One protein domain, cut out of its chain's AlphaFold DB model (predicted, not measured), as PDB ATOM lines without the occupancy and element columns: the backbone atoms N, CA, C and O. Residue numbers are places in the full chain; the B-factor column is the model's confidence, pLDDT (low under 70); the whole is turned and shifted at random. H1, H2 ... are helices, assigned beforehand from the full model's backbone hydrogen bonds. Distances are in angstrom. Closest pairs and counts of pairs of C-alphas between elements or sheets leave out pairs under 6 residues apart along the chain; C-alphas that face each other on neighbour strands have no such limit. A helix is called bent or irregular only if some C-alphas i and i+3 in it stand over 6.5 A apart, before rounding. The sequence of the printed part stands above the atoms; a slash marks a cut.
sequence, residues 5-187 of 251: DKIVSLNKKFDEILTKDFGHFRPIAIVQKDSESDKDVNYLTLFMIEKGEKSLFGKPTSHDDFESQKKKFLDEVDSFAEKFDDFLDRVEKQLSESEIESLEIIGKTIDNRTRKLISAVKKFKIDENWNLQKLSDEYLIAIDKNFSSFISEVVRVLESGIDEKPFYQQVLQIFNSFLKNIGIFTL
ATOM      1  N   ASP A   5       4.894  10.423   0.538       33.41
ATOM      2  CA  ASP A   5       4.060  11.479  -0.055       33.41
ATOM      3  C   ASP A   5       3.686  12.570   0.961       33.41
ATOM      4  O   ASP A   5       3.614  13.755   0.626       33.41
ATOM      5  N   LYS A   6       3.522  12.198   2.240       35.75
ATOM      6  CA  LYS A   6       3.246  13.157   3.320       35.75
ATOM      7  C   LYS A   6       4.476  14.025   3.613       35.75
ATOM      8  O   LYS A   6       4.332  15.240   3.732       35.75
ATOM      9  N   ILE A   7       5.671  13.428   3.637       34.25
ATOM     10  CA  ILE A   7       6.959  14.119   3.844       34.25
ATOM     11  C   ILE A   7       7.271  15.066   2.676       34.25
ATOM     12  O   ILE A   7       7.651  16.210   2.900       34.25
ATOM     13  N   VAL A   8       7.037  14.636   1.433       37.06
ATOM     14  CA  VAL A   8       7.222  15.477   0.237       37.06
ATOM     15  C   VAL A   8       6.242  16.657   0.223       37.06
ATOM     16  O   VAL A   8       6.628  17.771  -0.126       37.06
ATOM     17  N   SER A   9       4.989  16.457   0.652       41.97
ATOM     18  CA  SER A   9       3.999  17.545   0.737       41.97
ATOM     19  C   SER A   9       4.313  18.571   1.831       41.97
ATOM     20  O   SER A   9       4.102  19.768   1.627       41.97
ATOM     21  N   LEU A  10       4.850  18.102   2.965       44.19
ATOM     22  CA  LEU A  10       5.367  18.937   4.044       44.19
ATOM     23  C   LEU A  10       6.541  19.757   3.511       44.19
ATOM     24  O   LEU A  10       6.468  20.981   3.517       44.19
ATOM     25  N   ASN A  11       7.552  19.100   2.937       47.00
ATOM     26  CA  ASN A  11       8.730  19.752   2.365       47.00
ATOM     27  C   ASN A  11       8.379  20.807   1.310       47.00
ATOM     28  O   ASN A  11       9.000  21.856   1.295       47.00
ATOM     29  N   LYS A  12       7.348  20.600   0.479       51.22
ATOM     30  CA  LYS A  12       6.941  21.596  -0.523       51.22
ATOM     31  C   LYS A  12       6.331  22.864   0.092       51.22
ATOM     32  O   LYS A  12       6.641  23.963  -0.350       51.22
ATOM     33  N   LYS A  13       5.488  22.728   1.123       52.75
ATOM     34  CA  LYS A  13       4.955  23.890   1.864       52.75
ATOM     35  C   LYS A  13       6.037  24.572   2.703       52.75
ATOM     36  O   LYS A  13       6.001  25.788   2.869       52.75
ATOM     37  N   PHE A  14       6.997  23.798   3.204       53.22
ATOM     38  CA  PHE A  14       8.156  24.318   3.919       53.22
ATOM     39  C   PHE A  14       9.114  25.072   3.001       53.22
ATOM     40  O   PHE A  14       9.493  26.182   3.346       53.22
ATOM     41  N   ASP A  15       9.409  24.555   1.809       53.97
ATOM     42  CA  ASP A  15      10.226  25.235   0.799       53.97
ATOM     43  C   ASP A  15       9.615  26.578   0.381       53.97
ATOM     44  O   ASP A  15      10.345  27.548   0.180       53.97
ATOM     45  N   GLU A  16       8.286  26.677   0.276       57.25
ATOM     46  CA  GLU A  16       7.590  27.935  -0.034       57.25
ATOM     47  C   GLU A  16       7.726  28.972   1.095       57.25
ATOM     48  O   GLU A  16       7.967  30.148   0.817       57.25
ATOM     49  N   ILE A  17       7.615  28.548   2.361       55.75
ATOM     50  CA  ILE A  17       7.793  29.417   3.539       55.75
ATOM     51  C   ILE A  17       9.252  29.853   3.662       55.75
ATOM     52  O   ILE A  17       9.533  31.043   3.784       55.75
ATOM     53  N   LEU A  18      10.180  28.900   3.564       51.91
ATOM     54  CA  LEU A  18      11.610  29.156   3.617       51.91
ATOM     55  C   LEU A  18      11.997  30.127   2.502       51.91
ATOM     56  O   LEU A  18      12.541  31.190   2.784       51.91
ATOM     57  N   THR A  19      11.607  29.848   1.256       55.47
ATOM     58  CA  THR A  19      11.945  30.705   0.108       55.47
ATOM     59  C   THR A  19      11.421  32.126   0.251       55.47
ATOM     60  O   THR A  19      12.115  33.081  -0.107       55.47
ATOM     61  N   LYS A  20      10.215  32.283   0.799       54.69
ATOM     62  CA  LYS A  20       9.595  33.588   1.017       54.69
ATOM     63  C   LYS A  20      10.269  34.382   2.140       54.69
ATOM     64  O   LYS A  20      10.476  35.582   1.974       54.69
ATOM     65  N   ASP A  21      10.619  33.727   3.243       49.44
ATOM     66  CA  ASP A  21      11.065  34.401   4.468       49.44
ATOM     67  C   ASP A  21      12.612  34.482   4.576       49.44
ATOM     68  O   ASP A  21      13.137  35.275   5.371       49.44
ATOM     69  N   PHE A  22      13.343  33.711   3.753       48.12
ATOM     70  CA  PHE A  22      14.803  33.533   3.835       48.12
ATOM     71  C   PHE A  22      15.571  33.454   2.478       48.12
ATOM     72  O   PHE A  22      16.797  33.363   2.504       48.12
ATOM     73  N   GLY A  23      14.925  33.553   1.298       45.47
ATOM     74  CA  GLY A  23      15.590  33.629  -0.034       45.47
ATOM     75  C   GLY A  23      15.639  32.311  -0.834       45.47
ATOM     76  O   GLY A  23      15.150  31.306  -0.369       45.47
ATOM     77  N   HIS A  24      16.161  32.255  -2.072       39.47
ATOM     78  CA  HIS A  24      16.103  31.022  -2.896       39.47
ATOM     79  C   HIS A  24      16.870  29.827  -2.293       39.47
ATOM     80  O   HIS A  24      18.097  29.856  -2.187       39.47
ATOM     81  N   PHE A  25      16.139  28.747  -1.996       46.22
ATOM     82  CA  PHE A  25      16.664  27.496  -1.446       46.22
ATOM     83  C   PHE A  25      17.012  26.492  -2.547       46.22
ATOM     84  O   PHE A  25      16.254  26.290  -3.496       46.22
ATOM     85  N   ARG A  26      18.153  25.814  -2.399       36.78
ATOM     86  CA  ARG A  26      18.388  24.528  -3.059       36.78
ATOM     87  C   ARG A  26      18.126  23.432  -2.027       36.78
ATOM     88  O   ARG A  26      18.753  23.481  -0.970       36.78
ATOM     89  N   PRO A  27      17.260  22.446  -2.320       36.38
ATOM     90  CA  PRO A  27      17.206  21.218  -1.541       36.38
ATOM     91  C   PRO A  27      18.623  20.668  -1.437       36.38
ATOM     92  O   PRO A  27      19.327  20.573  -2.449       36.38
ATOM     93  N   ILE A  28      19.064  20.370  -0.219       40.69
ATOM     94  CA  ILE A  28      20.414  19.868  -0.007       40.69
ATOM     95  C   ILE A  28      20.488  18.503  -0.691       40.69
ATOM     96  O   ILE A  28      19.807  17.556  -0.296       40.69
ATOM     97  N   ALA A  29      21.265  18.419  -1.771       32.12
ATOM     98  CA  ALA A  29      21.518  17.157  -2.438       32.12
ATOM     99  C   ALA A  29      22.332  16.298  -1.471       32.12
ATOM    100  O   ALA A  29      23.505  16.571  -1.224       32.12
ATOM    101  N   ILE A  30      21.695  15.278  -0.897       36.66
ATOM    102  CA  ILE A  30      22.405  14.230  -0.174       36.66
ATOM    103  C   ILE A  30      23.324  13.560  -1.194       36.66
ATOM    104  O   ILE A  30      22.866  12.811  -2.059       36.66
ATOM    105  N   VAL A  31      24.619  13.868  -1.131       34.78
ATOM    106  CA  VAL A  31      25.625  13.183  -1.940       34.78
ATOM    107  C   VAL A  31      25.739  11.771  -1.379       34.78
ATOM    108  O   VAL A  31      26.318  11.563  -0.313       34.78
ATOM    109  N   GLN A  32      25.143  10.802  -2.072       32.22
ATOM    110  CA  GLN A  32      25.404   9.392  -1.806       32.22
ATOM    111  C   GLN A  32      26.890   9.155  -2.084       32.22
ATOM    112  O   GLN A  32      27.361   9.403  -3.193       32.22
ATOM    113  N   LYS A  33      27.655   8.737  -1.070       34.41
ATOM    114  CA  LYS A  33      29.001   8.224  -1.311       34.41
ATOM    115  C   LYS A  33      28.854   6.878  -2.012       34.41
ATOM    116  O   LYS A  33      28.359   5.925  -1.413       34.41
ATOM    117  N   ASP A  34      29.306   6.807  -3.257       34.28
ATOM    118  CA  ASP A  34      29.561   5.540  -3.935       34.28
ATOM    119  C   ASP A  34      30.755   4.857  -3.252       34.28
ATOM    120  O   ASP A  34      31.912   5.047  -3.624       34.28
ATOM    121  N   SER A  35      30.490   4.082  -2.203       34.66
ATOM    122  CA  SER A  35      31.427   3.070  -1.722       34.66
ATOM    123  C   SER A  35      30.667   1.897  -1.121       34.66
ATOM    124  O   SER A  35      29.819   2.069  -0.248       34.66
ATOM    125  N   GLU A  36      30.976   0.703  -1.619       41.69
ATOM    126  CA  GLU A  36      30.433  -0.586  -1.201       41.69
ATOM    127  C   GLU A  36      30.758  -0.898   0.273       41.69
ATOM    128  O   GLU A  36      31.746  -1.558   0.565       41.69
ATOM    129  N   SER A  37      29.934  -0.408   1.198       36.06
ATOM    130  CA  SER A  37      29.561  -1.019   2.486       36.06
ATOM    131  C   SER A  37      28.849   0.055   3.309       36.06
ATOM    132  O   SER A  37      29.479   1.037   3.684       36.06
ATOM    133  N   ASP A  38      27.558  -0.152   3.564       36.12
ATOM    134  CA  ASP A  38      26.637   0.755   4.258       36.12
ATOM    135  C   ASP A  38      26.407   2.133   3.612       36.12
ATOM    136  O   ASP A  38      27.300   2.875   3.214       36.12
ATOM    137  N   LYS A  39      25.122   2.469   3.466       37.97
ATOM    138  CA  LYS A  39      24.638   3.750   2.944       37.97
ATOM    139  C   LYS A  39      24.849   4.843   3.997       37.97
ATOM    140  O   LYS A  39      23.874   5.332   4.564       37.97
ATOM    141  N   ASP A  40      26.092   5.225   4.259       47.50
ATOM    142  CA  ASP A  40      26.399   6.329   5.169       47.50
ATOM    143  C   ASP A  40      26.070   7.661   4.484       47.50
ATOM    144  O   ASP A  40      26.859   8.237   3.728       47.50
ATOM    145  N   VAL A  41      24.852   8.149   4.724       55.78
ATOM    146  CA  VAL A  41      24.469   9.522   4.392       55.78
ATOM    147  C   VAL A  41      25.336  10.461   5.225       55.78
ATOM    148  O   VAL A  41      25.253  10.481   6.450       55.78
ATOM    149  N   ASN A  42      26.180  11.255   4.564       68.19
ATOM    150  CA  ASN A  42      27.032  12.215   5.254       68.19
ATOM    151  C   ASN A  42      26.238  13.472   5.645       68.19
ATOM    152  O   ASN A  42      26.300  14.491   4.960       68.19
ATOM    153  N   TYR A  43      25.502  13.410   6.756       76.50
ATOM    154  CA  TYR A  43      24.707  14.535   7.262       76.50
ATOM    155  C   TYR A  43      25.543  15.757   7.660       76.50
ATOM    156  O   TYR A  43      25.003  16.859   7.737       76.50
ATOM    157  N   LEU A  44      26.863  15.612   7.824       81.81
ATOM    158  CA  LEU A  44      27.765  16.732   8.091       81.81
ATOM    159  C   LEU A  44      27.664  17.818   7.013       81.81
ATOM    160  O   LEU A  44      27.744  19.003   7.324       81.81
ATOM    161  N   THR A  45      27.432  17.449   5.748       84.56
ATOM    162  CA  THR A  45      27.314  18.436   4.662       84.56
ATOM    163  C   THR A  45      26.123  19.376   4.843       84.56
ATOM    164  O   THR A  45      26.138  20.466   4.279       84.56
ATOM    165  N   LEU A  46      25.112  18.995   5.637       85.75
ATOM    166  CA  LEU A  46      23.981  19.868   5.965       85.75
ATOM    167  C   LEU A  46      24.401  21.073   6.821       85.75
ATOM    168  O   LEU A  46      23.740  22.108   6.787       85.75
ATOM    169  N   PHE A  47      25.491  20.949   7.578       90.31
ATOM    170  CA  PHE A  47      26.018  22.002   8.449       90.31
ATOM    171  C   PHE A  47      26.941  22.978   7.713       90.31
ATOM    172  O   PHE A  47      27.383  23.962   8.300       90.31
ATOM    173  N   MET A  48      27.233  22.725   6.434       91.50
ATOM    174  CA  MET A  48      28.083  23.594   5.633       91.50
ATOM    175  C   MET A  48      27.350  24.891   5.274       91.50
ATOM    176  O   MET A  48      26.229  24.878   4.763       91.50
ATOM    177  N   ILE A  49      28.015  26.020   5.494       92.88
ATOM    178  CA  ILE A  49      27.529  27.353   5.150       92.88
ATOM    179  C   ILE A  49      28.518  27.976   4.175       92.88
ATOM    180  O   ILE A  49      29.664  28.263   4.523       92.88
ATOM    181  N   GLU A  50      28.072  28.200   2.942       89.88
ATOM    182  CA  GLU A  50      28.874  28.896   1.940       89.88
ATOM    183  C   GLU A  50      29.134  30.348   2.349       89.88
ATOM    184  O   GLU A  50      28.242  31.049   2.839       89.88
ATOM    185  N   LYS A  51      30.347  30.825   2.063       88.06
ATOM    186  CA  LYS A  51      30.727  32.219   2.287       88.06
ATOM    187  C   LYS A  51      29.833  33.155   1.469       88.06
ATOM    188  O   LYS A  51      29.801  33.085   0.243       88.06
ATOM    189  N   GLY A  52      29.112  34.033   2.164       81.12
ATOM    190  CA  GLY A  52      28.329  35.101   1.549       81.12
ATOM    191  C   GLY A  52      29.195  36.264   1.055       81.12
ATOM    192  O   GLY A  52      30.364  36.393   1.414       81.12
ATOM    193  N   GLU A  53      28.599  37.146   0.253       75.38
ATOM    194  CA  GLU A  53      29.286  38.325  -0.299       75.38
ATOM    195  C   GLU A  53      29.512  39.442   0.731       75.38
ATOM    196  O   GLU A  53      30.366  40.306   0.535       75.38
ATOM    197  N   LYS A  54      28.728  39.467   1.814       75.31
ATOM    198  CA  LYS A  54      28.739  40.537   2.818       75.31
ATOM    199  C   LYS A  54      28.789  39.952   4.223       75.31
ATOM    200  O   LYS A  54      28.173  38.928   4.493       75.31
ATOM    201  N   SER A  55      29.505  40.637   5.110       84.56
ATOM    202  CA  SER A  55      29.569  40.326   6.538       84.56
ATOM    203  C   SER A  55      29.228  41.567   7.350       84.56
ATOM    204  O   SER A  55      29.664  42.669   7.008       84.56
ATOM    205  N   LEU A  56      28.478  41.382   8.439       87.88
ATOM    206  CA  LEU A  56      28.210  42.445   9.412       87.88
ATOM    207  C   LEU A  56      29.409  42.717  10.333       87.88
ATOM    208  O   LEU A  56      29.367  43.651  11.124       87.88
ATOM    209  N   PHE A  57      30.477  41.928  10.201       86.31
ATOM    210  CA  PHE A  57      31.733  42.054  10.941       86.31
ATOM    211  C   PHE A  57      32.889  42.533  10.054       86.31
ATOM    212  O   PHE A  57      34.058  42.278  10.343       86.31
ATOM    213  N   GLY A  58      32.566  43.174   8.928       82.31
ATOM    214  CA  GLY A  58      33.563  43.820   8.086       82.31
ATOM    215  C   GLY A  58      34.269  44.958   8.825       82.31
ATOM    216  O   GLY A  58      33.739  45.535   9.770       82.31
ATOM    217  N   LYS A  59      35.471  45.313   8.366       86.00
ATOM    218  CA  LYS A  59      36.226  46.430   8.941       86.00
ATOM    219  C   LYS A  59      35.421  47.735   8.805       86.00
ATOM    220  O   LYS A  59      35.127  48.122   7.672       86.00
ATOM    221  N   PRO A  60      35.093  48.431   9.909       88.06
ATOM    222  CA  PRO A  60      34.326  49.665   9.843       88.06
ATOM    223  C   PRO A  60      35.158  50.801   9.235       88.06
ATOM    224  O   PRO A  60      36.376  50.878   9.416       88.06
ATOM    225  N   THR A  61      34.481  51.700   8.528       90.94
ATOM    226  CA  THR A  61      35.062  52.896   7.891       90.94
ATOM    227  C   THR A  61      34.976  54.149   8.767       90.94
ATOM    228  O   THR A  61      35.720  55.107   8.555       90.94
ATOM    229  N   SER A  62      34.107  54.134   9.778       91.44
ATOM    230  CA  SER A  62      33.935  55.180  10.790       91.44
ATOM    231  C   SER A  62      33.286  54.603  12.057       91.44
ATOM    232  O   SER A  62      32.839  53.454  12.066       91.44
ATOM    233  N   HIS A  63      33.210  55.393  13.134       89.00
ATOM    234  CA  HIS A  63      32.455  55.002  14.334       89.00
ATOM    235  C   HIS A  63      30.949  54.873  14.057       89.00
ATOM    236  O   HIS A  63      30.320  53.942  14.552       89.00
ATOM    237  N   ASP A  64      30.384  55.745  13.217       90.69
ATOM    238  CA  ASP A  64      28.971  55.670  12.824       90.69
ATOM    239  C   ASP A  64      28.673  54.407  12.003       90.69
ATOM    240  O   ASP A  64      27.630  53.776  12.180       90.69
ATOM    241  N   ASP A  65      29.598  54.007  11.123       92.00
ATOM    242  CA  ASP A  65      29.508  52.751  10.373       92.00
ATOM    243  C   ASP A  65      29.544  51.546  11.323       92.00
ATOM    244  O   ASP A  65      28.700  50.658  11.220       92.00
ATOM    245  N   PHE A  66      30.434  51.554  12.321       92.19
ATOM    246  CA  PHE A  66      30.470  50.517  13.353       92.19
ATOM    247  C   PHE A  66      29.151  50.420  14.141       92.19
ATOM    248  O   PHE A  66      28.597  49.330  14.288       92.19
ATOM    249  N   GLU A  67      28.603  51.542  14.615       91.81
ATOM    250  CA  GLU A  67      27.313  51.537  15.322       91.81
ATOM    251  C   GLU A  67      26.160  51.093  14.403       91.81
ATOM    252  O   GLU A  67      25.255  50.375  14.835       91.81
ATOM    253  N   SER A  68      26.213  51.427  13.108       92.75
ATOM    254  CA  SER A  68      25.264  50.917  12.112       92.75
ATOM    255  C   SER A  68      25.365  49.399  11.937       92.75
ATOM    256  O   SER A  68      24.337  48.721  11.910       92.75
ATOM    257  N   GLN A  69      26.578  48.848  11.842       91.81
ATOM    258  CA  GLN A  69      26.818  47.403  11.758       91.81
ATOM    259  C   GLN A  69      26.314  46.681  13.009       91.81
ATOM    260  O   GLN A  69      25.586  45.695  12.904       91.81
ATOM    261  N   LYS A  70      26.619  47.221  14.193       92.94
ATOM    262  CA  LYS A  70      26.138  46.717  15.482       92.94
ATOM    263  C   LYS A  70      24.613  46.716  15.567       92.94
ATOM    264  O   LYS A  70      24.030  45.736  16.027       92.94
ATOM    265  N   LYS A  71      23.956  47.784  15.106       94.19
ATOM    266  CA  LYS A  71      22.492  47.856  15.052       94.19
ATOM    267  C   LYS A  71      21.912  46.807  14.102       94.19
ATOM    268  O   LYS A  71      21.057  46.045  14.524       94.19
ATOM    269  N   LYS A  72      22.419  46.718  12.866       94.19
ATOM    270  CA  LYS A  72      21.987  45.694  11.895       94.19
ATOM    271  C   LYS A  72      22.146  44.287  12.455       94.19
ATOM    272  O   LYS A  72      21.276  43.454  12.267       94.19
ATOM    273  N   PHE A  73      23.244  44.037  13.163       93.12
ATOM    274  CA  PHE A  73      23.465  42.758  13.815       93.12
ATOM    275  C   PHE A  73      22.386  42.444  14.862       93.12
ATOM    276  O   PHE A  73      21.857  41.339  14.868       93.12
ATOM    277  N   LEU A  74      22.041  43.405  15.725       94.50
ATOM    278  CA  LEU A  74      20.951  43.234  16.690       94.50
ATOM    279  C   LEU A  74      19.609  42.983  15.993       94.50
ATOM    280  O   LEU A  74      18.915  42.047  16.373       94.50
ATOM    281  N   ASP A  75      19.300  43.758  14.950       94.12
ATOM    282  CA  ASP A  75      18.066  43.613  14.172       94.12
ATOM    283  C   ASP A  75      17.968  42.209  13.526       94.12
ATOM    284  O   ASP A  75      16.902  41.597  13.539       94.12
ATOM    285  N   GLU A  76      19.074  41.650  13.014       93.56
ATOM    286  CA  GLU A  76      19.113  40.279  12.470       93.56
ATOM    287  C   GLU A  76      18.931  39.202  13.551       93.56
ATOM    288  O   GLU A  76      18.276  38.190  13.302       93.56
ATOM    289  N   VAL A  77      19.490  39.393  14.753       93.88
ATOM    290  CA  VAL A  77      19.309  38.445  15.870       93.88
ATOM    291  C   VAL A  77      17.863  38.454  16.365       93.88
ATOM    292  O   VAL A  77      17.297  37.381  16.580       93.88
ATOM    293  N   ASP A  78      17.270  39.639  16.523       92.12
ATOM    294  CA  ASP A  78      15.870  39.790  16.928       92.12
ATOM    295  C   ASP A  78      14.942  39.197  15.852       92.12
ATOM    296  O   ASP A  78      14.085  38.370  16.164       92.12
ATOM    297  N   SER A  79      15.186  39.500  14.570       90.69
ATOM    298  CA  SER A  79      14.408  38.931  13.461       90.69
ATOM    299  C   SER A  79      14.528  37.407  13.373       90.69
ATOM    300  O   SER A  79      13.546  36.731  13.070       90.69
ATOM    301  N   PHE A  80      15.708  36.839  13.632       93.12
ATOM    302  CA  PHE A  80      15.883  35.388  13.668       93.12
ATOM    303  C   PHE A  80      15.062  34.739  14.787       93.12
ATOM    304  O   PHE A  80      14.415  33.725  14.527       93.12
ATOM    305  N   ALA A  81      15.059  35.317  15.992       89.62
ATOM    306  CA  ALA A  81      14.264  34.801  17.104       89.62
ATOM    307  C   ALA A  81      12.763  34.823  16.770       89.62
ATOM    308  O   ALA A  81      12.108  33.789  16.854       89.62
ATOM    309  N   GLU A  82      12.252  35.953  16.269       87.31
ATOM    310  CA  GLU A  82      10.846  36.085  15.861       87.31
ATOM    311  C   GLU A  82      10.460  35.077  14.772       87.31
ATOM    312  O   GLU A  82       9.446  34.391  14.883       87.31
ATOM    313  N   LYS A  83      11.284  34.933  13.724       84.31
ATOM    314  CA  LYS A  83      11.022  33.964  12.648       84.31
ATOM    315  C   LYS A  83      11.073  32.518  13.137       84.31
ATOM    316  O   LYS A  83      10.411  31.659  12.552       84.31
ATOM    317  N   PHE A  84      11.890  32.234  14.147       87.31
ATOM    318  CA  PHE A  84      11.976  30.904  14.729       87.31
ATOM    319  C   PHE A  84      10.721  30.565  15.540       87.31
ATOM    320  O   PHE A  84      10.159  29.489  15.344       87.31
ATOM    321  N   ASP A  85      10.233  31.495  16.362       83.31
ATOM    322  CA  ASP A  85       8.969  31.341  17.094       83.31
ATOM    323  C   ASP A  85       7.787  31.149  16.129       83.31
ATOM    324  O   ASP A  85       7.019  30.193  16.247       83.31
ATOM    325  N   ASP A  86       7.722  31.971  15.079       82.94
ATOM    326  CA  ASP A  86       6.746  31.841  13.993       82.94
ATOM    327  C   ASP A  86       6.791  30.459  13.318       82.94
ATOM    328  O   ASP A  86       5.762  29.916  12.900       82.94
ATOM    329  N   PHE A  87       7.991  29.896  13.150       83.56
ATOM    330  CA  PHE A  87       8.167  28.559  12.596       83.56
ATOM    331  C   PHE A  87       7.607  27.497  13.546       83.56
ATOM    332  O   PHE A  87       6.841  26.646  13.085       83.56
ATOM    333  N   LEU A  88       7.930  27.569  14.841       82.12
ATOM    334  CA  LEU A  88       7.428  26.639  15.856       82.12
ATOM    335  C   LEU A  88       5.895  26.586  15.855       82.12
ATOM    336  O   LEU A  88       5.325  25.507  15.673       82.12
ATOM    337  N   ASP A  89       5.237  27.746  15.919       81.44
ATOM    338  CA  ASP A  89       3.772  27.867  15.936       81.44
ATOM    339  C   ASP A  89       3.100  27.228  14.704       81.44
ATOM    340  O   ASP A  89       1.991  26.679  14.766       81.44
ATOM    341  N   ARG A  90       3.761  27.290  13.538       79.88
ATOM    342  CA  ARG A  90       3.245  26.734  12.275       79.88
ATOM    343  C   ARG A  90       3.387  25.214  12.202       79.88
ATOM    344  O   ARG A  90       2.553  24.556  11.560       79.88
ATOM    345  N   VAL A  91       4.434  24.650  12.804       75.44
ATOM    346  CA  VAL A  91       4.735  23.212  12.707       75.44
ATOM    347  C   VAL A  91       4.167  22.391  13.849       75.44
ATOM    348  O   VAL A  91       3.837  21.232  13.615       75.44
ATOM    349  N   GLU A  92       3.966  22.981  15.028       76.56
ATOM    350  CA  GLU A  92       3.547  22.288  16.255       76.56
ATOM    351  C   GLU A  92       2.343  21.356  16.035       76.56
ATOM    352  O   GLU A  92       2.378  20.174  16.368       76.56
ATOM    353  N   LYS A  93       1.299  21.842  15.350       75.38
ATOM    354  CA  LYS A  93       0.056  21.084  15.090       75.38
ATOM    355  C   LYS A  93       0.235  19.850  14.197       75.38
ATOM    356  O   LYS A  93      -0.717  19.093  14.004       75.38
ATOM    357  N   GLN A  94       1.398  19.689  13.576       78.31
ATOM    358  CA  GLN A  94       1.690  18.649  12.587       78.31
ATOM    359  C   GLN A  94       2.618  17.559  13.140       78.31
ATOM    360  O   GLN A  94       2.930  16.611  12.415       78.31
ATOM    361  N   LEU A  95       3.029  17.691  14.400       79.44
ATOM    362  CA  LEU A  95       4.070  16.898  15.040       79.44
ATOM    363  C   LEU A  95       3.501  16.014  16.154       79.44
ATOM    364  O   LEU A  95       2.431  16.281  16.702       79.44
ATOM    365  N   SER A  96       4.201  14.925  16.469       83.75
ATOM    366  CA  SER A  96       3.911  14.134  17.667       83.75
ATOM    367  C   SER A  96       4.381  14.854  18.932       83.75
ATOM    368  O   SER A  96       5.268  15.697  18.877       83.75
ATOM    369  N   GLU A  97       3.858  14.461  20.092       84.50
ATOM    370  CA  GLU A  97       4.247  15.021  21.397       84.50
ATOM    371  C   GLU A  97       5.772  15.024  21.610       84.50
ATOM    372  O   GLU A  97       6.352  16.061  21.905       84.50
ATOM    373  N   SER A  98       6.454  13.916  21.303       83.81
ATOM    374  CA  SER A  98       7.920  13.827  21.399       83.81
ATOM    375  C   SER A  98       8.683  14.750  20.431       83.81
ATOM    376  O   SER A  98       9.817  15.148  20.695       83.81
ATOM    377  N   GLU A  99       8.090  15.080  19.281       84.50
ATOM    378  CA  GLU A  99       8.680  15.999  18.300       84.50
ATOM    379  C   GLU A  99       8.486  17.453  18.754       84.50
ATOM    380  O   GLU A  99       9.403  18.260  18.614       84.50
ATOM    381  N   ILE A 100       7.338  17.759  19.366       84.00
ATOM    382  CA  ILE A 100       7.064  19.051  20.007       84.00
ATOM    383  C   ILE A 100       8.039  19.278  21.167       84.00
ATOM    384  O   ILE A 100       8.699  20.310  21.204       84.00
ATOM    385  N   GLU A 101       8.221  18.294  22.054       86.62
ATOM    386  CA  GLU A 101       9.192  18.374  23.155       86.62
ATOM    387  C   GLU A 101      10.616  18.658  22.649       86.62
ATOM    388  O   GLU A 101      11.329  19.502  23.198       86.62
ATOM    389  N   SER A 102      11.023  17.989  21.565       87.00
ATOM    390  CA  SER A 102      12.327  18.211  20.930       87.00
ATOM    391  C   SER A 102      12.463  19.640  20.395       87.00
ATOM    392  O   SER A 102      13.475  20.305  20.627       87.00
ATOM    393  N   LEU A 103      11.431  20.144  19.713       85.69
ATOM    394  CA  LEU A 103      11.395  21.514  19.210       85.69
ATOM    395  C   LEU A 103      11.401  22.556  20.326       85.69
ATOM    396  O   LEU A 103      12.100  23.559  20.207       85.69
ATOM    397  N   GLU A 104      10.694  22.315  21.427       87.56
ATOM    398  CA  GLU A 104      10.737  23.201  22.586       87.56
ATOM    399  C   GLU A 104      12.143  23.288  23.186       87.56
ATOM    400  O   GLU A 104      12.571  24.367  23.597       87.56
ATOM    401  N   ILE A 105      12.876  22.169  23.258       89.25
ATOM    402  CA  ILE A 105      14.269  22.158  23.732       89.25
ATOM    403  C   ILE A 105      15.144  23.009  22.806       89.25
ATOM    404  O   ILE A 105      15.957  23.808  23.290       89.25
ATOM    405  N   ILE A 106      14.967  22.877  21.489       90.56
ATOM    406  CA  ILE A 106      15.696  23.682  20.504       90.56
ATOM    407  C   ILE A 106      15.338  25.166  20.650       90.56
ATOM    408  O   ILE A 106      16.244  25.991  20.763       90.56
ATOM    409  N   GLY A 107      14.050  25.506  20.735       90.38
ATOM    410  CA  GLY A 107      13.583  26.883  20.910       90.38
ATOM    411  C   GLY A 107      14.093  27.521  22.189       90.38
ATOM    412  O   GLY A 107      14.720  28.573  22.134       90.38
ATOM    413  N   LYS A 108      13.987  26.832  23.331       91.06
ATOM    414  CA  LYS A 108      14.567  27.287  24.609       91.06
ATOM    415  C   LYS A 108      16.079  27.513  24.505       91.06
ATOM    416  O   LYS A 108      16.609  28.441  25.125       91.06
ATOM    417  N   THR A 109      16.784  26.672  23.745       93.00
ATOM    418  CA  THR A 109      18.225  26.819  23.500       93.00
ATOM    419  C   THR A 109      18.510  28.066  22.667       93.00
ATOM    420  O   THR A 109      19.335  28.884  23.082       93.00
ATOM    421  N   ILE A 110      17.806  28.252  21.548       93.06
ATOM    422  CA  ILE A 110      17.918  29.430  20.681       93.06
ATOM    423  C   ILE A 110      17.645  30.706  21.479       93.06
ATOM    424  O   ILE A 110      18.518  31.569  21.551       93.06
ATOM    425  N   ASP A 111      16.522  30.771  22.184       92.12
ATOM    426  CA  ASP A 111      16.106  31.909  23.002       92.12
ATOM    427  C   ASP A 111      17.137  32.327  24.046       92.12
ATOM    428  O   ASP A 111      17.456  33.504  24.235       92.12
ATOM    429  N   ASN A 112      17.674  31.353  24.776       93.50
ATOM    430  CA  ASN A 112      18.683  31.619  25.792       93.50
ATOM    431  C   ASN A 112      19.945  32.218  25.153       93.50
ATOM    432  O   ASN A 112      20.560  33.142  25.700       93.50
ATOM    433  N   ARG A 113      20.332  31.703  23.982       93.81
ATOM    434  CA  ARG A 113      21.561  32.093  23.295       93.81
ATOM    435  C   ARG A 113      21.435  33.435  22.584       93.81
ATOM    436  O   ARG A 113      22.344  34.251  22.744       93.81
ATOM    437  N   THR A 114      20.314  33.724  21.928       93.88
ATOM    438  CA  THR A 114      20.036  35.042  21.334       93.88
ATOM    439  C   THR A 114      20.032  36.128  22.409       93.88
ATOM    440  O   THR A 114      20.756  37.117  22.284       93.88
ATOM    441  N   ARG A 115      19.360  35.910  23.550       93.56
ATOM    442  CA  ARG A 115      19.370  36.859  24.683       93.56
ATOM    443  C   ARG A 115      20.778  37.135  25.215       93.56
ATOM    444  O   ARG A 115      21.110  38.286  25.517       93.56
ATOM    445  N   LYS A 116      21.621  36.106  25.345       94.50
ATOM    446  CA  LYS A 116      23.023  36.265  25.781       94.50
ATOM    447  C   LYS A 116      23.848  37.057  24.770       94.50
ATOM    448  O   LYS A 116      24.592  37.949  25.176       94.50
ATOM    449  N   LEU A 117      23.676  36.775  23.482       93.19
ATOM    450  CA  LEU A 117      24.359  37.467  22.392       93.19
ATOM    451  C   LEU A 117      23.971  38.952  22.339       93.19
ATOM    452  O   LEU A 117      24.844  39.818  22.370       93.19
ATOM    453  N   ILE A 118      22.670  39.254  22.406       93.88
ATOM    454  CA  ILE A 118      22.142  40.622  22.515       93.88
ATOM    455  C   ILE A 118      22.719  41.330  23.745       93.88
ATOM    456  O   ILE A 118      23.146  42.482  23.665       93.88
ATOM    457  N   SER A 119      22.754  40.653  24.900       94.50
ATOM    458  CA  SER A 119      23.317  41.223  26.129       94.50
ATOM    459  C   SER A 119      24.798  41.568  25.974       94.50
ATOM    460  O   SER A 119      25.214  42.637  26.419       94.50
ATOM    461  N   ALA A 120      25.585  40.696  25.339       93.62
ATOM    462  CA  ALA A 120      27.004  40.926  25.088       93.62
ATOM    463  C   ALA A 120      27.220  42.156  24.196       93.62
ATOM    464  O   ALA A 120      27.983  43.050  24.559       93.62
ATOM    465  N   VAL A 121      26.467  42.260  23.097       93.31
ATOM    466  CA  VAL A 121      26.535  43.410  22.188       93.31
ATOM    467  C   VAL A 121      26.114  44.710  22.867       93.31
ATOM    468  O   VAL A 121      26.796  45.726  22.735       93.31
ATOM    469  N   LYS A 122      25.024  44.700  23.644       93.00
ATOM    470  CA  LYS A 122      24.553  45.890  24.374       93.00
ATOM    471  C   LYS A 122      25.535  46.343  25.460       93.00
ATOM    472  O   LYS A 122      25.603  47.534  25.751       93.00
ATOM    473  N   LYS A 123      26.288  45.418  26.061       93.75
ATOM    474  CA  LYS A 123      27.298  45.716  27.092       93.75
ATOM    475  C   LYS A 123      28.638  46.172  26.523       93.75
ATOM    476  O   LYS A 123      29.431  46.727  27.282       93.75
ATOM    477  N   PHE A 124      28.900  45.940  25.238       93.12
ATOM    478  CA  PHE A 124      30.129  46.384  24.599       93.12
ATOM    479  C   PHE A 124      30.207  47.914  24.592       93.12
ATOM    480  O   PHE A 124      29.316  48.592  24.070       93.12
ATOM    481  N   LYS A 125      31.279  48.443  25.187       89.38
ATOM    482  CA  LYS A 125      31.561  49.876  25.283       89.38
ATOM    483  C   LYS A 125      32.768  50.211  24.424       89.38
ATOM    484  O   LYS A 125      33.765  49.496  24.466       89.38
ATOM    485  N   ILE A 126      32.661  51.310  23.690       88.44
ATOM    486  CA  ILE A 126      33.756  51.862  22.898       88.44
ATOM    487  C   ILE A 126      34.651  52.691  23.819       88.44
ATOM    488  O   ILE A 126      34.154  53.517  24.584       88.44
ATOM    489  N   ASP A 127      35.960  52.467  23.736       88.06
ATOM    490  CA  ASP A 127      36.970  53.349  24.323       88.06
ATOM    491  C   ASP A 127      37.352  54.427  23.300       88.06
ATOM    492  O   ASP A 127      37.618  54.122  22.135       88.06
ATOM    493  N   GLU A 128      37.395  55.687  23.733       82.88
ATOM    494  CA  GLU A 128      37.696  56.845  22.879       82.88
ATOM    495  C   GLU A 128      39.093  56.774  22.235       82.88
ATOM    496  O   GLU A 128      39.332  57.397  21.203       82.88
ATOM    497  N   ASN A 129      40.015  55.989  22.804       89.75
ATOM    498  CA  ASN A 129      41.376  55.835  22.288       89.75
ATOM    499  C   ASN A 129      41.512  54.723  21.238       89.75
ATOM    500  O   ASN A 129      42.616  54.461  20.748       89.75
ATOM    501  N   TRP A 130      40.438  53.999  20.923       92.81
ATOM    502  CA  TRP A 130      40.502  52.927  19.940       92.81
ATOM    503  C   TRP A 130      40.428  53.478  18.523       92.81
ATOM    504  O   TRP A 130      39.482  54.157  18.139       92.81
ATOM    505  N   ASN A 131      41.410  53.104  17.704       92.12
ATOM    506  CA  ASN A 131      41.260  53.216  16.260       92.12
ATOM    507  C   ASN A 131      40.257  52.164  15.741       92.12
ATOM    508  O   ASN A 131      39.937  51.193  16.429       92.12
ATOM    509  N   LEU A 132      39.799  52.329  14.497       90.75
ATOM    510  CA  LEU A 132      38.782  51.460  13.887       90.75
ATOM    511  C   LEU A 132      39.182  49.978  13.831       90.75
ATOM    512  O   LEU A 132      38.322  49.109  13.944       90.75
ATOM    513  N   GLN A 133      40.477  49.682  13.678       89.31
ATOM    514  CA  GLN A 133      40.967  48.302  13.679       89.31
ATOM    515  C   GLN A 133      40.784  47.672  15.061       89.31
ATOM    516  O   GLN A 133      40.141  46.635  15.183       89.31
ATOM    517  N   LYS A 134      41.281  48.344  16.103       91.69
ATOM    518  CA  LYS A 134      41.162  47.872  17.481       91.69
ATOM    519  C   LYS A 134      39.701  47.758  17.910       91.69
ATOM    520  O   LYS A 134      39.335  46.768  18.524       91.69
ATOM    521  N   LEU A 135      38.858  48.720  17.537       91.38
ATOM    522  CA  LEU A 135      37.415  48.663  17.780       91.38
ATOM    523  C   LEU A 135      36.787  47.380  17.214       91.38
ATOM    524  O   LEU A 135      36.053  46.693  17.923       91.38
ATOM    525  N   SER A 136      37.100  47.048  15.959       88.75
ATOM    526  CA  SER A 136      36.609  45.833  15.300       88.75
ATOM    527  C   SER A 136      37.092  44.561  16.002       88.75
ATOM    528  O   SER A 136      36.304  43.644  16.234       88.75
ATOM    529  N   ASP A 137      38.375  44.511  16.361       89.44
ATOM    530  CA  ASP A 137      38.988  43.333  16.979       89.44
ATOM    531  C   ASP A 137      38.432  43.079  18.389       89.44
ATOM    532  O   ASP A 137      38.037  41.954  18.709       89.44
ATOM    533  N   GLU A 138      38.326  44.129  19.208       91.44
ATOM    534  CA  GLU A 138      37.772  44.066  20.567       91.44
ATOM    535  C   GLU A 138      36.278  43.724  20.554       91.44
ATOM    536  O   GLU A 138      35.808  42.956  21.397       91.44
ATOM    537  N   TYR A 139      35.521  44.236  19.575       90.62
ATOM    538  CA  TYR A 139      34.112  43.878  19.412       90.62
ATOM    539  C   TYR A 139      33.942  42.389  19.126       90.62
ATOM    540  O   TYR A 139      33.156  41.722  19.802       90.62
ATOM    541  N   LEU A 140      34.724  41.853  18.184       89.31
ATOM    542  CA  LEU A 140      34.718  40.428  17.877       89.31
ATOM    543  C   LEU A 140      35.115  39.590  19.097       89.31
ATOM    544  O   LEU A 140      34.433  38.614  19.388       89.31
ATOM    545  N   ILE A 141      36.143  39.987  19.858       89.38
ATOM    546  CA  ILE A 141      36.534  39.307  21.108       89.38
ATOM    547  C   ILE A 141      35.386  39.294  22.124       89.38
ATOM    548  O   ILE A 141      35.121  38.261  22.742       89.38
ATOM    549  N   ALA A 142      34.681  40.412  22.288       89.25
ATOM    550  CA  ALA A 142      33.604  40.531  23.267       89.25
ATOM    551  C   ALA A 142      32.418  39.589  22.981       89.25
ATOM    552  O   ALA A 142      31.745  39.127  23.911       89.25
ATOM    553  N   ILE A 143      32.156  39.296  21.708       89.44
ATOM    554  CA  ILE A 143      31.023  38.465  21.280       89.44
ATOM    555  C   ILE A 143      31.412  37.012  20.979       89.44
ATOM    556  O   ILE A 143      30.537  36.147  21.015       89.44
ATOM    557  N   ASP A 144      32.700  36.727  20.780       88.62
ATOM    558  CA  ASP A 144      33.243  35.433  20.344       88.62
ATOM    559  C   ASP A 144      32.728  34.252  21.173       88.62
ATOM    560  O   ASP A 144      32.080  33.335  20.674       88.62
ATOM    561  N   LYS A 145      32.891  34.329  22.498       88.94
ATOM    562  CA  LYS A 145      32.445  33.276  23.419       88.94
ATOM    563  C   LYS A 145      30.936  33.027  23.341       88.94
ATOM    564  O   LYS A 145      30.483  31.894  23.520       88.94
ATOM    565  N   ASN A 146      30.148  34.079  23.116       91.25
ATOM    566  CA  ASN A 146      28.697  33.951  23.008       91.25
ATOM    567  C   ASN A 146      28.307  33.303  21.678       91.25
ATOM    568  O   ASN A 146      27.429  32.445  21.682       91.25
ATOM    569  N   PHE A 147      28.999  33.636  20.586       91.25
ATOM    570  CA  PHE A 147      28.834  32.963  19.300       91.25
ATOM    571  C   PHE A 147      29.236  31.499  19.344       91.25
ATOM    572  O   PHE A 147      28.437  30.642  18.979       91.25
ATOM    573  N   SER A 148      30.433  31.213  19.852       91.69
ATOM    574  CA  SER A 148      30.949  29.858  20.004       91.69
ATOM    575  C   SER A 148      29.962  28.965  20.753       91.69
ATOM    576  O   SER A 148      29.588  27.888  20.290       91.69
ATOM    577  N   SER A 149      29.456  29.460  21.888       91.50
ATOM    578  CA  SER A 149      28.469  28.751  22.702       91.50
ATOM    579  C   SER A 149      27.102  28.646  22.021       91.50
ATOM    580  O   SER A 149      26.430  27.636  22.197       91.50
ATOM    581  N   PHE A 150      26.679  29.654  21.254       94.12
ATOM    582  CA  PHE A 150      25.428  29.604  20.496       94.12
ATOM    583  C   PHE A 150      25.475  28.528  19.412       94.12
ATOM    584  O   PHE A 150      24.629  27.637  19.410       94.12
ATOM    585  N   ILE A 151      26.499  28.570  18.560       93.69
ATOM    586  CA  ILE A 151      26.698  27.604  17.480       93.69
ATOM    587  C   ILE A 151      26.827  26.200  18.058       93.69
ATOM    588  O   ILE A 151      26.042  25.330  17.703       93.69
ATOM    589  N   SER A 152      27.748  25.994  19.002       91.56
ATOM    590  CA  SER A 152      28.026  24.660  19.544       91.56
ATOM    591  C   SER A 152      26.801  24.014  20.191       91.56
ATOM    592  O   SER A 152      26.595  22.811  20.066       91.56
ATOM    593  N   GLU A 153      25.976  24.785  20.901       92.25
ATOM    594  CA  GLU A 153      24.816  24.223  21.592       92.25
ATOM    595  C   GLU A 153      23.638  23.961  20.667       92.25
ATOM    596  O   GLU A 153      23.003  22.920  20.815       92.25
ATOM    597  N   VAL A 154      23.366  24.854  19.712       92.12
ATOM    598  CA  VAL A 154      22.314  24.619  18.715       92.12
ATOM    599  C   VAL A 154      22.699  23.449  17.818       92.12
ATOM    600  O   VAL A 154      21.906  22.523  17.674       92.12
ATOM    601  N   VAL A 155      23.929  23.433  17.295       91.25
ATOM    602  CA  VAL A 155      24.440  22.332  16.463       91.25
ATOM    603  C   VAL A 155      24.336  21.006  17.205       91.25
ATOM    604  O   VAL A 155      23.751  20.078  16.665       91.25
ATOM    605  N   ARG A 156      24.775  20.929  18.467       89.50
ATOM    606  CA  ARG A 156      24.697  19.689  19.256       89.50
ATOM    607  C   ARG A 156      23.271  19.151  19.391       89.50
ATOM    608  O   ARG A 156      23.067  17.943  19.323       89.50
ATOM    609  N   VAL A 157      22.289  20.023  19.635       88.75
ATOM    610  CA  VAL A 157      20.885  19.587  19.748       88.75
ATOM    611  C   VAL A 157      20.359  19.132  18.384       88.75
ATOM    612  O   VAL A 157      19.648  18.135  18.314       88.75
ATOM    613  N   LEU A 158      20.754  19.792  17.294       89.50
ATOM    614  CA  LEU A 158      20.347  19.403  15.943       89.50
ATOM    615  C   LEU A 158      20.974  18.083  15.490       89.50
ATOM    616  O   LEU A 158      20.268  17.233  14.957       89.50
ATOM    617  N   GLU A 159      22.270  17.885  15.740       85.75
ATOM    618  CA  GLU A 159      23.006  16.660  15.402       85.75
ATOM    619  C   GLU A 159      22.364  15.410  16.005       85.75
ATOM    620  O   GLU A 159      22.356  14.370  15.359       85.75
ATOM    621  N   SER A 160      21.777  15.513  17.204       81.00
ATOM    622  CA  SER A 160      21.159  14.364  17.876       81.00
ATOM    623  C   SER A 160      19.912  13.784  17.196       81.00
ATOM    624  O   SER A 160      19.495  12.701  17.586       81.00
ATOM    625  N   GLY A 161      19.318  14.469  16.209       80.75
ATOM    626  CA  GLY A 161      18.115  13.980  15.518       80.75
ATOM    627  C   GLY A 161      18.041  14.299  14.023       80.75
ATOM    628  O   GLY A 161      16.993  14.104  13.399       80.75
ATOM    629  N   ILE A 162      19.128  14.807  13.431       82.12
ATOM    630  CA  ILE A 162      19.163  15.296  12.042       82.12
ATOM    631  C   ILE A 162      18.886  14.201  10.996       82.12
ATOM    632  O   ILE A 162      18.385  14.488   9.902       82.12
ATOM    633  N   ASP A 163      19.201  12.954  11.337       78.38
ATOM    634  CA  ASP A 163      18.999  11.747  10.537       78.38
ATOM    635  C   ASP A 163      17.637  11.080  10.790       78.38
ATOM    636  O   ASP A 163      17.165  10.303   9.957       78.38
ATOM    637  N   GLU A 164      16.971  11.416  11.895       76.31
ATOM    638  CA  GLU A 164      15.701  10.814  12.289       76.31
ATOM    639  C   GLU A 164      14.484  11.546  11.714       76.31
ATOM    640  O   GLU A 164      13.523  10.897  11.277       76.31
ATOM    641  N   LYS A 165      14.474  12.892  11.744       75.81
ATOM    642  CA  LYS A 165      13.262  13.683  11.453       75.81
ATOM    643  C   LYS A 165      13.510  14.878  10.520       75.81
ATOM    644  O   LYS A 165      14.417  15.672  10.765       75.81
ATOM    645  N   PRO A 166      12.633  15.112   9.518       75.56
ATOM    646  CA  PRO A 166      12.778  16.231   8.579       75.56
ATOM    647  C   PRO A 166      12.788  17.628   9.216       75.56
ATOM    648  O   PRO A 166      13.414  18.534   8.670       75.56
ATOM    649  N   PHE A 167      12.113  17.831  10.353       78.38
ATOM    650  CA  PHE A 167      12.041  19.157  10.973       78.38
ATOM    651  C   PHE A 167      13.409  19.636  11.487       78.38
ATOM    652  O   PHE A 167      13.681  20.829  11.412       78.38
ATOM    653  N   TYR A 168      14.302  18.738  11.931       85.62
ATOM    654  CA  TYR A 168      15.662  19.115  12.344       85.62
ATOM    655  C   TYR A 168      16.438  19.756  11.194       85.62
ATOM    656  O   TYR A 168      17.148  20.738  11.396       85.62
ATOM    657  N   GLN A 169      16.263  19.246   9.972       85.19
ATOM    658  CA  GLN A 169      16.908  19.802   8.782       85.19
ATOM    659  C   GLN A 169      16.362  21.195   8.454       85.19
ATOM    660  O   GLN A 169      17.125  22.072   8.063       85.19
ATOM    661  N   GLN A 170      15.066  21.427   8.668       81.44
ATOM    662  CA  GLN A 170      14.452  22.745   8.478       81.44
ATOM    663  C   GLN A 170      14.940  23.747   9.525       81.44
ATOM    664  O   GLN A 170      15.312  24.866   9.178       81.44
ATOM    665  N   VAL A 171      15.018  23.340  10.796       88.19
ATOM    666  CA  VAL A 171      15.589  24.197  11.841       88.19
ATOM    667  C   VAL A 171      17.050  24.522  11.536       88.19
ATOM    668  O   VAL A 171      17.453  25.682  11.625       88.19
ATOM    669  N   LEU A 172      17.833  23.525  11.115       90.38
ATOM    670  CA  LEU A 172      19.214  23.733  10.692       90.38
ATOM    671  C   LEU A 172      19.305  24.728   9.530       90.38
ATOM    672  O   LEU A 172      20.180  25.586   9.534       90.38
ATOM    673  N   GLN A 173      18.393  24.670   8.560       86.00
ATOM    674  CA  GLN A 173      18.354  25.627   7.452       86.00
ATOM    675  C   GLN A 173      18.046  27.054   7.914       86.00
ATOM    676  O   GLN A 173      18.708  27.988   7.454       86.00
ATOM    677  N   ILE A 174      17.087  27.240   8.827       89.12
ATOM    678  CA  ILE A 174      16.777  28.553   9.414       89.12
ATOM    679  C   ILE A 174      18.016  29.093  10.140       89.12
ATOM    680  O   ILE A 174      18.425  30.236   9.923       89.12
ATOM    681  N   PHE A 175      18.667  28.244  10.936       93.69
ATOM    682  CA  PHE A 175      19.872  28.602  11.674       93.69
ATOM    683  C   PHE A 175      21.050  28.948  10.751       93.69
ATOM    684  O   PHE A 175      21.663  30.004  10.898       93.69
ATOM    685  N   ASN A 176      21.326  28.120   9.741       92.31
ATOM    686  CA  ASN A 176      22.376  28.366   8.752       92.31
ATOM    687  C   ASN A 176      22.119  29.645   7.949       92.31
ATOM    688  O   ASN A 176      23.061  30.373   7.642       92.31
ATOM    689  N   SER A 177      20.856  29.941   7.627       89.38
ATOM    690  CA  SER A 177      20.477  31.174   6.926       89.38
ATOM    691  C   SER A 177      20.768  32.403   7.781       89.38
ATOM    692  O   SER A 177      21.374  33.356   7.296       89.38
ATOM    693  N   PHE A 178      20.415  32.359   9.068       92.69
ATOM    694  CA  PHE A 178      20.769  33.411  10.017       92.69
ATOM    695  C   PHE A 178      22.287  33.613  10.106       92.69
ATOM    696  O   PHE A 178      22.766  34.730   9.917       92.69
ATOM    697  N   LEU A 179      23.054  32.535  10.320       93.50
ATOM    698  CA  LEU A 179      24.516  32.598  10.390       93.50
ATOM    699  C   LEU A 179      25.111  33.200   9.108       93.50
ATOM    700  O   LEU A 179      25.946  34.104   9.178       93.50
ATOM    701  N   LYS A 180      24.629  32.776   7.937       91.88
ATOM    702  CA  LYS A 180      25.052  33.328   6.647       91.88
ATOM    703  C   LYS A 180      24.759  34.824   6.532       91.88
ATOM    704  O   LYS A 180      25.632  35.569   6.090       91.88
ATOM    705  N   ASN A 181      23.572  35.273   6.944       90.06
ATOM    706  CA  ASN A 181      23.155  36.678   6.849       90.06
ATOM    707  C   ASN A 181      24.025  37.615   7.689       90.06
ATOM    708  O   ASN A 181      24.334  38.726   7.258       90.06
ATOM    709  N   ILE A 182      24.486  37.158   8.854       91.00
ATOM    710  CA  ILE A 182      25.420  37.930   9.684       91.00
ATOM    711  C   ILE A 182      26.881  37.805   9.215       91.00
ATOM    712  O   ILE A 182      27.762  38.513   9.707       91.00
ATOM    713  N   GLY A 183      27.143  36.969   8.207       91.00
ATOM    714  CA  GLY A 183      28.451  36.791   7.582       91.00
ATOM    715  C   GLY A 183      29.314  35.702   8.213       91.00
ATOM    716  O   GLY A 183      30.539  35.775   8.098       91.00
ATOM    717  N   ILE A 184      28.696  34.733   8.886       92.88
ATOM    718  CA  ILE A 184      29.346  33.509   9.353       92.88
ATOM    719  C   ILE A 184      29.253  32.455   8.252       92.88
ATOM    720  O   ILE A 184      28.220  32.291   7.607       92.88
ATOM    721  N   PHE A 185      30.344  31.733   8.036       93.50
ATOM    722  CA  PHE A 185      30.433  30.657   7.052       93.50
ATOM    723  C   PHE A 185      31.248  29.498   7.617       93.50
ATOM    724  O   PHE A 185      31.895  29.651   8.647       93.50
ATOM    725  N   THR A 186      31.248  28.345   6.958       93.69
ATOM    726  CA  THR A 186      32.090  27.216   7.373       93.69
ATOM    727  C   THR A 186      33.319  27.083   6.490       93.69
ATOM    728  O   THR A 186      33.222  27.226   5.269       93.69
ATOM    729  N   LEU A 187      34.464  26.742   7.079       90.94
ATOM    730  CA  LEU A 187      35.638  26.339   6.310       90.94
ATOM    731  C   LEU A 187      35.502  24.868   5.892       90.94
ATOM    732  O   LEU A 187      35.382  23.985   6.736       90.94
TER     733      LEU A 187
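AT A GLANCE: This is residues 5 to 187 of the 251 residues of an uncharacterized protein of Thiovulum sp. ES (UniProt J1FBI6). The longest helix, H3, belongs to an up-and-down bundle of four, H3, H4, H5b and H6, each running against the one before it. H1 and short H2 pack on H6, H5a bends away near one end of H4, and residues 34 to 39 stick out. The printed part has 183 residues with six named helices, H1 to H6 along the chain, and no named strand: all helix. It is compact, with a radius of gyration of the C-alphas of 18.4 A, and elongated, spanning 61 by 39 by 27 A.

HOW THE PARTS SIT: Start at H3, residues 63 to 94; it forms a hairpin with H4, residues 97 to 123, closest at C-alphas 92 and 100, 6.1 A apart. H5, residues 132 to 159, was assigned as one helix by its hydrogen bonds but is bent, C-alphas 142 and 145 being 7.3 A apart; its arms H5a, residues 132 to 142, and H5b, residues 145 to 159, stand at a steep tilt of 49 degrees. H4 touches H5b, closest at C-alphas 113 and 150, 5.4 A apart. The hub is H6, residues 166 to 182, which forms a hairpin with H5b, closest at C-alphas 158 and 168, 5.9 A apart. Residues 73 to 84 of H3 alone touch H6, closest at C-alphas 80 and 178, 6.4 A apart. H1, residues 5 to 22, touches H6 at a shallow tilt of 14 degrees, the same way, with C-alphas 22 and 177 closest at 6.9 A. H2, residues 43 to 47, touches residues 169 to 176 of H6 alone, with C-alphas 47 and 176 closest at 7.3 A. H5a touches no helix. Each O i to N i+4 pair is within hydrogen-bond range in H1, H4, H5a, H5b and H6; H3 has 26 of 28, and H2 has 0 of 1 but 2 of 2 O i to N i+3 pairs.

IN THESE COORDINATES: Find C-alpha 63 at (32.455, 55.002, 14.334); H3 runs 47.7 A to C-alpha 94 at (1.690, 18.649, 12.587), irregular where C-alphas 90 and 93 are 7.1 A apart. H4 measures 38.8 A, H5b 20.7 A, H1 24.8 A, and H6 25.1 A, ending at (25.420, 37.930, 9.684).

THE WHOLE: The C-alphas of Glu 36 and Glu 128 are the two farthest apart, 62.7 A. The printed part has no cut; the links H1 to H2 and H2 to H3 are long. Residues 5 to 42 have pLDDT under 70.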